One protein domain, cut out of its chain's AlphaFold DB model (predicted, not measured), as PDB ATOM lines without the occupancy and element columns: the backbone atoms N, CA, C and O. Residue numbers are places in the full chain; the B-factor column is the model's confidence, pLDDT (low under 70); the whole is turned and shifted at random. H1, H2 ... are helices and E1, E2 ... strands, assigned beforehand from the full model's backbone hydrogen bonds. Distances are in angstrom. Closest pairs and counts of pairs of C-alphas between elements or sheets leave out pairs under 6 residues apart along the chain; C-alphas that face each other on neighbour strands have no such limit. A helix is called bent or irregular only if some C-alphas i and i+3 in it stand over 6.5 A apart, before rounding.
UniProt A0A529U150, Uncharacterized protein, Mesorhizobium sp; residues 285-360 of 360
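AT A GLANCE: This is residues 285 to 360 of the 360 residues of an uncharacterized protein of Mesorhizobium sp (UniProt A0A529U150). Two small strand hairpins, E1 with E2 and E3 with E4, lie toward opposite ends of the longest axis, with the short helices H1 and H2 between them, set crosswise to each other. A long loop, residues 296 to 312, swings out from H1 toward the end where the E1 and E2 hairpin lies and returns to H2, while the little helix H3 is on the stretch that leads from one hairpin to the other. The printed part has 76 residues, with H1, H2, E1, E2, H3, E3 and E4 in that order along the chain, and each two-stranded sheet is antiparallel. The class is mixed, helices and strands, with under half of the residues, 35, in named elements. The whole is compact, with a radius of gyration of the C-alphas of 12.7 A and spans of 38 by 27 by 18 A.

IN THESE COORDINATES: H1 is residues 288 to 295, 10.3 A long, beginning at C-alpha 288 (9.388, 98.402, -15.612). H2 is residues 313 to 322, 14.7 A long, and irregular: C-alphas 314 and 317 are 7.7 A apart. E1, residues 324 to 326, and E2, residues 333 to 335, follow, with C-alpha 324 at (7.139, 107.994, -27.599). H3 is residues 338 to 342. E3 is residues 347 to 349, and E4, residues 356 to 358, ends at C-alpha 358 (19.406, 105.137, -9.083).

HOW THE PARTS SIT: H1 and H2 are close but not clearly touching; their closest C-alphas, those of Ala 289 and Ala 316, are 6.2 A apart. Their lines are about perpendicular, at 78 degrees. The closest C-alphas of H2 and E1, those of Phe 319 and Leu 325, are 6.3 A apart. E1 and E2 form an antiparallel hairpin, with N 325 and O 334 within hydrogen-bond range at 2.9 A. H2 and H3 are near each other, with 5 pairs of C-alphas within 10 A, while H1 and H3 are apart. The closest C-alphas of H1 and E4, those of His 291 and Ile 356, are 7.4 A apart. E3 and E4 form the other antiparallel hairpin, with N 348 and O 357 at 2.8 A. In H1 and H3 every O i to N i+4 pair is within hydrogen-bond range; in H2, 4 of 6 are.

THE WHOLE: The two C-alphas farthest apart, those of Cys 330 and Asp 351, are 38.8 A apart. The printed part has no cut and ends at residue 360, the chain's last. The link from H1 to H2, 17 residues, is long. The mean pLDDT of the printed part is 85.8; residues 345 to 346 and 348 to 360 are under 70.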
ATOM      1  N   LYS A 285       2.390  91.287 -13.704       70.44
ATOM      2  CA  LYS A 285       3.589  91.196 -12.868       70.44
ATOM      3  C   LYS A 285       4.668  92.192 -13.300       70.44
ATOM      4  O   LYS A 285       5.607  92.405 -12.546       70.44
ATOM      5  N   GLY A 286       4.520  92.793 -14.485       74.69
ATOM      6  CA  GLY A 286       5.518  93.700 -15.030       74.69
ATOM      7  C   GLY A 286       5.601  95.035 -14.298       74.69
ATOM      8  O   GLY A 286       4.583  95.687 -14.035       74.69
ATOM      9  N   GLY A 287       6.825  95.423 -13.948       85.06
ATOM     10  CA  GLY A 287       7.128  96.574 -13.098       85.06
ATOM     11  C   GLY A 287       7.863  97.711 -13.806       85.06
ATOM     12  O   GLY A 287       7.885  98.827 -13.278       85.06
ATOM     13  N   MET A 288       8.418  97.485 -15.001       89.50
ATOM     14  CA  MET A 288       9.388  98.402 -15.612       89.50
ATOM     15  C   MET A 288       8.783  99.758 -15.966       89.50
ATOM     16  O   MET A 288       9.359 100.803 -15.659       89.50
ATOM     17  N   ALA A 289       7.580  99.776 -16.545       91.75
ATOM     18  CA  ALA A 289       6.892 101.027 -16.868       91.75
ATOM     19  C   ALA A 289       6.540 101.834 -15.604       91.75
ATOM     20  O   ALA A 289       6.679 103.056 -15.580       91.75
ATOM     21  N   SER A 290       6.101 101.158 -14.536       90.94
ATOM     22  CA  SER A 290       5.793 101.800 -13.249       90.94
ATOM     23  C   SER A 290       7.052 102.369 -12.601       90.94
ATOM     24  O   SER A 290       7.063 103.521 -12.163       90.94
ATOM     25  N   HIS A 291       8.134 101.588 -12.608       89.12
ATOM     26  CA  HIS A 291       9.426 102.015 -12.101       89.12
ATOM     27  C   HIS A 291       9.925 103.253 -12.857       89.12
ATOM     28  O   HIS A 291      10.238 104.266 -12.238       89.12
ATOM     29  N   THR A 292       9.923 103.206 -14.190       90.75
ATOM     30  CA  THR A 292      10.383 104.309 -15.048       90.75
ATOM     31  C   THR A 292       9.545 105.575 -14.839       90.75
ATOM     32  O   THR A 292      10.092 106.672 -14.743       90.75
ATOM     33  N   ASN A 293       8.221 105.433 -14.676       92.62
ATOM     34  CA  ASN A 293       7.332 106.543 -14.316       92.62
ATOM     35  C   ASN A 293       7.705 107.204 -12.986       92.62
ATOM     36  O   ASN A 293       7.585 108.419 -12.849       92.62
ATOM     37  N   ARG A 294       8.115 106.411 -11.990       91.25
ATOM     38  CA  ARG A 294       8.549 106.924 -10.687       91.25
ATOM     39  C   ARG A 294       9.913 107.602 -10.788       91.25
ATOM     40  O   ARG A 294      10.054 108.700 -10.263       91.25
ATOM     41  N   LEU A 295      10.866 106.963 -11.465       88.50
ATOM     42  CA  LEU A 295      12.240 107.444 -11.603       88.50
ATOM     43  C   LEU A 295      12.297 108.801 -12.313       88.50
ATOM     44  O   LEU A 295      12.959 109.712 -11.836       88.50
ATOM     45  N   PHE A 296      11.546 108.968 -13.403       90.50
ATOM     46  CA  PHE A 296      11.571 110.201 -14.196       90.50
ATOM     47  C   PHE A 296      10.339 111.085 -14.006       90.50
ATOM     48  O   PHE A 296      10.023 111.894 -14.879       90.50
ATOM     49  N   LYS A 297       9.632 110.958 -12.877       91.31
ATOM     50  CA  LYS A 297       8.371 111.673 -12.613       91.31
ATOM     51  C   LYS A 297       8.472 113.179 -12.880       91.31
ATOM     52  O   LYS A 297       7.554 113.756 -13.455       91.31
ATOM     53  N   GLU A 298       9.582 113.799 -12.487       90.69
ATOM     54  CA  GLU A 298       9.822 115.241 -12.648       90.69
ATOM     55  C   GLU A 298      10.021 115.654 -14.115       90.69
ATOM     56  O   GLU A 298       9.656 116.760 -14.511       90.69
ATOM     57  N   HIS A 299      10.521 114.743 -14.953       90.94
ATOM     58  CA  HIS A 299      10.738 114.970 -16.383       90.94
ATOM     59  C   HIS A 299       9.534 114.567 -17.247       90.94
ATOM     60  O   HIS A 299       9.475 114.902 -18.430       90.94
ATOM     61  N   MET A 300       8.541 113.876 -16.680       91.31
ATOM     62  CA  MET A 300       7.351 113.424 -17.399       91.31
ATOM     63  C   MET A 300       6.272 114.513 -17.485       91.31
ATOM     64  O   MET A 300       5.174 114.390 -16.940       91.31
ATOM     65  N   THR A 301       6.570 115.573 -18.238       94.12
ATOM     66  CA  THR A 301       5.645 116.681 -18.522       94.12
ATOM     67  C   THR A 301       5.444 116.849 -20.027       94.12
ATOM     68  O   THR A 301       6.403 116.860 -20.792       94.12
ATOM     69  N   CYS A 302       4.196 117.020 -20.475       94.88
ATOM     70  CA  CYS A 302       3.904 117.250 -21.889       94.88
ATOM     71  C   CYS A 302       4.500 118.592 -22.363       94.88
ATOM     72  O   CYS A 302       4.169 119.632 -21.785       94.88
ATOM     73  N   PRO A 303       5.290 118.629 -23.454       94.44
ATOM     74  CA  PRO A 303       5.897 119.870 -23.927       94.44
ATOM     75  C   PRO A 303       4.864 120.882 -24.445       94.44
ATOM     76  O   PRO A 303       5.114 122.084 -24.340       94.44
ATOM     77  N   PHE A 304       3.703 120.413 -24.920       95.50
ATOM     78  CA  PHE A 304       2.648 121.233 -25.526       95.50
ATOM     79  C   PHE A 304       1.704 121.876 -24.501       95.50
ATOM     80  O   PHE A 304       1.511 123.084 -24.525       95.50
ATOM     81  N   CYS A 305       1.126 121.088 -23.587       96.12
ATOM     82  CA  CYS A 305       0.107 121.575 -22.639       96.12
ATOM     83  C   CYS A 305       0.559 121.595 -21.172       96.12
ATOM     84  O   CYS A 305      -0.232 121.927 -20.294       96.12
ATOM     85  N   LYS A 306       1.809 121.205 -20.894       95.31
ATOM     86  CA  LYS A 306       2.427 121.186 -19.555       95.31
ATOM     87  C   LYS A 306       1.745 120.290 -18.515       95.31
ATOM     88  O   LYS A 306       2.142 120.295 -17.356       95.31
ATOM     89  N   SER A 307       0.768 119.467 -18.899       95.88
ATOM     90  CA  SER A 307       0.213 118.461 -17.993       95.88
ATOM     91  C   SER A 307       1.206 117.318 -17.773       95.88
ATOM     92  O   SER A 307       1.894 116.915 -18.716       95.88
ATOM     93  N   GLY A 308       1.199 116.723 -16.580       95.00
ATOM     94  CA  GLY A 308       1.944 115.493 -16.309       95.00
ATOM     95  C   GLY A 308       1.567 114.367 -17.278       95.00
ATOM     96  O   GLY A 308       0.396 114.183 -17.626       95.00
ATOM     97  N   VAL A 309       2.567 113.617 -17.729       95.19
ATOM     98  CA  VAL A 309       2.415 112.432 -18.578       95.19
ATOM     99  C   VAL A 309       2.968 111.207 -17.860       95.19
ATOM    100  O   VAL A 309       3.622 111.311 -16.832       95.19
ATOM    101  N   ARG A 310       2.623 110.018 -18.348       94.56
ATOM    102  CA  ARG A 310       3.161 108.755 -17.837       94.56
ATOM    103  C   ARG A 310       3.102 107.696 -18.919       94.56
ATOM    104  O   ARG A 310       2.181 107.708 -19.740       94.56
ATOM    105  N   ILE A 311       4.016 106.744 -18.851       94.31
ATOM    106  CA  ILE A 311       4.017 105.530 -19.655       94.31
ATOM    107  C   ILE A 311       2.770 104.724 -19.291       94.31
ATOM    108  O   ILE A 311       2.584 104.307 -18.141       94.31
ATOM    109  N   LYS A 312       1.885 104.518 -20.268       90.75
ATOM    110  CA  LYS A 312       0.710 103.652 -20.124       90.75
ATOM    111  C   LYS A 312       1.095 102.229 -20.496       90.75
ATOM    112  O   LYS A 312       1.835 102.027 -21.448       90.75
ATOM    113  N   LYS A 313       0.491 101.239 -19.836       88.75
ATOM    114  CA  LYS A 313       0.728  99.815 -20.131       88.75
ATOM    115  C   LYS A 313       0.580  99.467 -21.620       88.75
ATOM    116  O   LYS A 313       1.421  98.772 -22.166       88.75
ATOM    117  N   ALA A 314      -0.455  99.989 -22.283       88.19
ATOM    118  CA  ALA A 314      -0.716  99.719 -23.701       88.19
ATOM    119  C   ALA A 314       0.304 100.355 -24.671       88.19
ATOM    120  O   ALA A 314       0.363  99.948 -25.825       88.19
ATOM    121  N   GLU A 315       1.080 101.340 -24.210       90.44
ATOM    122  CA  GLU A 315       2.076 102.082 -24.999       90.44
ATOM    123  C   GLU A 315       3.507 101.800 -24.505       90.44
ATOM    124  O   GLU A 315       4.460 102.353 -25.040       90.44
ATOM    125  N   ALA A 316       3.678 100.954 -23.483       94.00
ATOM    126  CA  ALA A 316       4.952 100.787 -22.788       94.00
ATOM    127  C   ALA A 316       6.047 100.212 -23.696       94.00
ATOM    128  O   ALA A 316       7.150 100.743 -23.709       94.00
ATOM    129  N   ALA A 317       5.737  99.208 -24.519       95.12
ATOM    130  CA  ALA A 317       6.697  98.685 -25.494       95.12
ATOM    131  C   ALA A 317       7.126  99.760 -26.512       95.12
ATOM    132  O   ALA A 317       8.312  99.925 -26.781       95.12
ATOM    133  N   ARG A 318       6.169 100.561 -27.009       95.06
ATOM    134  CA  ARG A 318       6.448 101.692 -27.909       95.06
ATOM    135  C   ARG A 318       7.311 102.758 -27.241       95.06
ATOM    136  O   ARG A 318       8.181 103.321 -27.896       95.06
ATOM    137  N   PHE A 319       7.102 103.013 -25.954       95.69
ATOM    138  CA  PHE A 319       7.950 103.910 -25.178       95.69
ATOM    139  C   PHE A 319       9.384 103.382 -25.060       95.69
ATOM    140  O   PHE A 319      10.313 104.125 -25.343       95.69
ATOM    141  N   PHE A 320       9.582 102.121 -24.668       95.94
ATOM    142  CA  PHE A 320      10.935 101.593 -24.462       95.94
ATOM    143  C   PHE A 320      11.749 101.532 -25.759       95.94
ATOM    144  O   PHE A 320      12.943 101.805 -25.728       95.94
ATOM    145  N   ILE A 321      11.098 101.259 -26.895       95.56
ATOM    146  CA  ILE A 321      11.777 101.134 -28.191       95.56
ATOM    147  C   ILE A 321      11.916 102.474 -28.924       95.56
ATOM    148  O   ILE A 321      12.978 102.782 -29.453       95.56
ATOM    149  N   LEU A 322      10.838 103.259 -29.008       95.06
ATOM    150  CA  LEU A 322      10.785 104.473 -29.834       95.06
ATOM    151  C   LEU A 322      10.739 105.768 -29.021       95.06
ATOM    152  O   LEU A 322      10.631 106.849 -29.604       95.06
ATOM    153  N   GLU A 323      10.761 105.670 -27.694       94.81
ATOM    154  CA  GLU A 323      10.743 106.817 -26.789       94.81
ATOM    155  C   GLU A 323       9.488 107.702 -26.924       94.81
ATOM    156  O   GLU A 323       9.495 108.859 -26.522       94.81
ATOM    157  N   TYR A 324       8.368 107.197 -27.458       93.62
ATOM    158  CA  TYR A 324       7.139 107.994 -27.599       93.62
ATOM    159  C   TYR A 324       6.236 107.957 -26.361       93.62
ATOM    160  O   TYR A 324       5.984 106.906 -25.770       93.62
ATOM    161  N   LEU A 325       5.661 109.118 -26.039       92.56
ATOM    162  CA  LEU A 325       4.609 109.305 -25.042       92.56
ATOM    163  C   LEU A 325       3.409 110.050 -25.634       92.56
ATOM    164  O   LEU A 325       3.560 111.069 -26.311       92.56
ATOM    165  N   SER A 326       2.207 109.601 -25.273       92.75
ATOM    166  CA  SER A 326       0.942 110.219 -25.691       92.75
ATOM    167  C   SER A 326       0.284 110.963 -24.528       92.75
ATOM    168  O   SER A 326      -0.120 110.355 -23.525       92.75
ATOM    169  N   CYS A 327       0.120 112.281 -24.660       94.38
ATOM    170  CA  CYS A 327      -0.520 113.115 -23.646       94.38
ATOM    171  C   CYS A 327      -2.045 112.922 -23.635       94.38
ATOM    172  O   CYS A 327      -2.710 113.140 -24.643       94.38
ATOM    173  N   LYS A 328      -2.633 112.581 -22.478       92.44
ATOM    174  CA  LYS A 328      -4.098 112.442 -22.351       92.44
ATOM    175  C   LYS A 328      -4.853 113.772 -22.388       92.44
ATOM    176  O   LYS A 328      -6.011 113.780 -22.778       92.44
ATOM    177  N   SER A 329      -4.217 114.864 -21.966       94.62
ATOM    178  CA  SER A 329      -4.877 116.166 -21.829       94.62
ATOM    179  C   SER A 329      -5.041 116.883 -23.167       94.62
ATOM    180  O   SER A 329      -6.075 117.492 -23.405       94.62
ATOM    181  N   CYS A 330      -4.036 116.807 -24.047       95.38
ATOM    182  CA  CYS A 330      -4.045 117.503 -25.343       95.38
ATOM    183  C   CYS A 330      -3.947 116.576 -26.563       95.38
ATOM    184  O   CYS A 330      -3.859 117.067 -27.684       95.38
ATOM    185  N   GLY A 331      -3.879 115.256 -26.364       92.69
ATOM    186  CA  GLY A 331      -3.806 114.261 -27.439       92.69
ATOM    187  C   GLY A 331      -2.476 114.190 -28.199       92.69
ATOM    188  O   GLY A 331      -2.293 113.263 -28.979       92.69
ATOM    189  N   HIS A 332      -1.540 115.117 -27.975       94.06
ATOM    190  CA  HIS A 332      -0.274 115.144 -28.709       94.06
ATOM    191  C   HIS A 332       0.663 113.999 -28.302       94.06
ATOM    192  O   HIS A 332       0.848 113.715 -27.109       94.06
ATOM    193  N   GLU A 333       1.317 113.411 -29.301       93.50
ATOM    194  CA  GLU A 333       2.448 112.501 -29.134       93.50
ATOM    195  C   GLU A 333       3.771 113.279 -29.181       93.50
ATOM    196  O   GLU A 333       3.911 114.262 -29.906       93.50
ATOM    197  N   HIS A 334       4.748 112.862 -28.381       92.75
ATOM    198  CA  HIS A 334       6.086 113.457 -28.349       92.75
ATOM    199  C   HIS A 334       7.125 112.416 -27.952       92.75
ATOM    200  O   HIS A 334       6.789 111.410 -27.327       92.75
ATOM    201  N   ARG A 335       8.386 112.677 -28.303       92.81
ATOM    202  CA  ARG A 335       9.518 111.864 -27.857       92.81
ATOM    203  C   ARG A 335       9.960 112.279 -26.455       92.81
ATOM    204  O   ARG A 335       9.966 113.466 -26.127       92.81
ATOM    205  N   PHE A 336      10.329 111.297 -25.652       93.38
ATOM    206  CA  PHE A 336      10.846 111.425 -24.303       93.38
ATOM    207  C   PHE A 336      12.309 110.981 -24.309       93.38
ATOM    208  O   PHE A 336      12.540 109.820 -24.603       93.38
ATOM    209  N   PRO A 337      13.280 111.844 -23.978       92.62
ATOM    210  CA  PRO A 337      14.701 111.583 -24.217       92.62
ATOM    211  C   PRO A 337      15.287 110.583 -23.202       92.62
ATOM    212  O   PRO A 337      16.095 110.956 -22.348       92.62
ATOM    213  N   LEU A 338      14.859 109.318 -23.266       92.00
ATOM    214  CA  LEU A 338      15.189 108.281 -22.288       92.00
ATOM    215  C   LEU A 338      16.690 107.994 -22.298       92.00
ATOM    216  O   LEU A 338      17.298 108.029 -21.231       92.00
ATOM    217  N   TYR A 339      17.295 107.789 -23.474       91.44
ATOM    218  CA  TYR A 339      18.745 107.598 -23.602       91.44
ATOM    219  C   TYR A 339      19.542 108.711 -22.908       91.44
ATOM    220  O   TYR A 339      20.429 108.452 -22.093       91.44
ATOM    221  N   TRP A 340      19.187 109.971 -23.184       90.62
ATOM    222  CA  TRP A 340      19.882 111.117 -22.606       90.62
ATOM    223  C   TRP A 340      19.706 111.179 -21.089       90.62
ATOM    224  O   TRP A 340      20.689 111.372 -20.382       90.62
ATOM    225  N   LEU A 341      18.491 110.975 -20.576       90.12
ATOM    226  CA  LEU A 341      18.238 110.992 -19.133       90.12
ATOM    227  C   LEU A 341      18.991 109.876 -18.411       90.12
ATOM    228  O   LEU A 341      19.635 110.144 -17.400       90.12
ATOM    229  N   LEU A 342      18.981 108.662 -18.966       87.50
ATOM    230  CA  LEU A 342      19.746 107.543 -18.423       87.50
ATOM    231  C   LEU A 342      21.245 107.863 -18.369       87.50
ATOM    232  O   LEU A 342      21.870 107.542 -17.366       87.50
ATOM    233  N   SER A 343      21.791 108.574 -19.365       86.81
ATOM    234  CA  SER A 343      23.205 108.989 -19.386       86.81
ATOM    235  C   SER A 343      23.585 110.071 -18.364       86.81
ATOM    236  O   SER A 343      24.767 110.357 -18.170       86.81
ATOM    237  N   LYS A 344      22.601 110.736 -17.744       83.81
ATOM    238  CA  LYS A 344      22.816 111.814 -16.757       83.81
ATOM    239  C   LYS A 344      22.672 111.359 -15.315       83.81
ATOM    240  O   LYS A 344      23.025 112.109 -14.411       83.81
ATOM    241  N   THR A 345      22.159 110.158 -15.108       69.62
ATOM    242  CA  THR A 345      21.948 109.572 -13.789       69.62
ATOM    243  C   THR A 345      22.900 108.406 -13.596       69.62
ATOM    244  O   THR A 345      23.060 107.588 -14.497       69.62
ATOM    245  N   GLU A 346      23.501 108.278 -12.416       68.94
ATOM    246  CA  GLU A 346      24.107 107.007 -12.047       68.94
ATOM    247  C   GLU A 346      23.002 106.032 -11.646       68.94
ATOM    248  O   GLU A 346      22.201 106.305 -10.753       68.94
ATOM    249  N   TRP A 347      22.938 104.888 -12.314       72.19
ATOM    250  CA  TRP A 347      21.988 103.835 -11.993       72.19
ATOM    251  C   TRP A 347      22.573 102.465 -12.311       72.19
ATOM    252  O   TRP A 347      23.526 102.326 -13.083       72.19
ATOM    253  N   THR A 348      21.996 101.447 -11.692       65.81
ATOM    254  CA  THR A 348      22.291 100.039 -11.937       65.81
ATOM    255  C   THR A 348      21.010  99.311 -12.313       65.81
ATOM    256  O   THR A 348      19.913  99.728 -11.948       65.81
ATOM    257  N   VAL A 349      21.134  98.223 -13.069       66.12
ATOM    258  CA  VAL A 349      20.052  97.239 -13.141       66.12
ATOM    259  C   VAL A 349      20.211  96.343 -11.924       66.12
ATOM    260  O   VAL A 349      21.290  95.813 -11.685       66.12
ATOM    261  N   SER A 350      19.158  96.230 -11.130       65.81
ATOM    262  CA  SER A 350      19.085  95.353  -9.972       65.81
ATOM    263  C   SER A 350      19.321  93.902 -10.378       65.81
ATOM    264  O   SER A 350      18.568  93.340 -11.177       65.81
ATOM    265  N   ASP A 351      20.322  93.273  -9.768       58.91
ATOM    266  CA  ASP A 351      20.617  91.850  -9.954       58.91
ATOM    267  C   ASP A 351      19.567  90.931  -9.302       58.91
ATOM    268  O   ASP A 351      19.623  89.717  -9.467       58.91
ATOM    269  N   THR A 352      18.592  91.467  -8.560       58.56
ATOM    270  CA  THR A 352      17.545  90.654  -7.917       58.56
ATOM    271  C   THR A 352      16.223  90.655  -8.672       58.56
ATOM    272  O   THR A 352      15.503  89.662  -8.634       58.56
ATOM    273  N   ASP A 353      15.867  91.763  -9.324       61.72
ATOM    274  CA  ASP A 353      14.549  91.924  -9.957       61.72
ATOM    275  C   ASP A 353      14.577  92.622 -11.326       61.72
ATOM    276  O   ASP A 353      13.521  92.895 -11.898       61.72
ATOM    277  N   GLY A 354      15.765  92.920 -11.865       61.16
ATOM    278  CA  GLY A 354      15.933  93.536 -13.182       61.16
ATOM    279  C   GLY A 354      15.455  94.989 -13.270       61.16
ATOM    280  O   GLY A 354      15.421  95.556 -14.363       61.16
ATOM    281  N   THR A 355      15.069  95.612 -12.150       66.94
ATOM    282  CA  THR A 355      14.613  97.005 -12.133       66.94
ATOM    283  C   THR A 355      15.781  97.987 -12.150       66.94
ATOM    284  O   THR A 355      16.863  97.705 -11.644       66.94
ATOM    285  N   ILE A 356      15.573  99.171 -12.726       65.88
ATOM    286  CA  ILE A 356      16.555 100.263 -12.666       65.88
ATOM    287  C   ILE A 356      16.626 100.756 -11.217       65.88
ATOM    288  O   ILE A 356      15.597 100.935 -10.586       65.88
ATOM    289  N   GLN A 357      17.802 100.992 -10.660       65.12
ATOM    290  CA  GLN A 357      17.962 101.629  -9.356       65.12
ATOM    291  C   GLN A 357      18.919 102.799  -9.521       65.12
ATOM    292  O   GLN A 357      20.042 102.604  -9.974       65.12
ATOM    293  N   ALA A 358      18.483 104.013  -9.182       61.34
ATOM    294  CA  ALA A 358      19.406 105.137  -9.083       61.34
ATOM    295  C   ALA A 358      20.433 104.829  -7.985       61.34
ATOM    296  O   ALA A 358      20.052 104.376  -6.900       61.34
ATOM    297  N   LYS A 359      21.718 105.048  -8.267       58.69
ATOM    298  CA  LYS A 359      22.727 105.045  -7.211       58.69
ATOM    299  C   LYS A 359      22.501 106.280  -6.319       58.69
ATOM    300  O   LYS A 359      22.081 107.308  -6.854       58.69
ATOM    301  N   PRO A 360      22.703 106.156  -4.993       46.34
ATOM    302  CA  PRO A 360      22.550 107.262  -4.048       46.34
ATOM    303  C   PRO A 360      23.359 108.503  -4.412       46.34
ATOM    304  O   PRO A 360      24.490 108.330  -4.922       46.34
TER     305      PRO A 360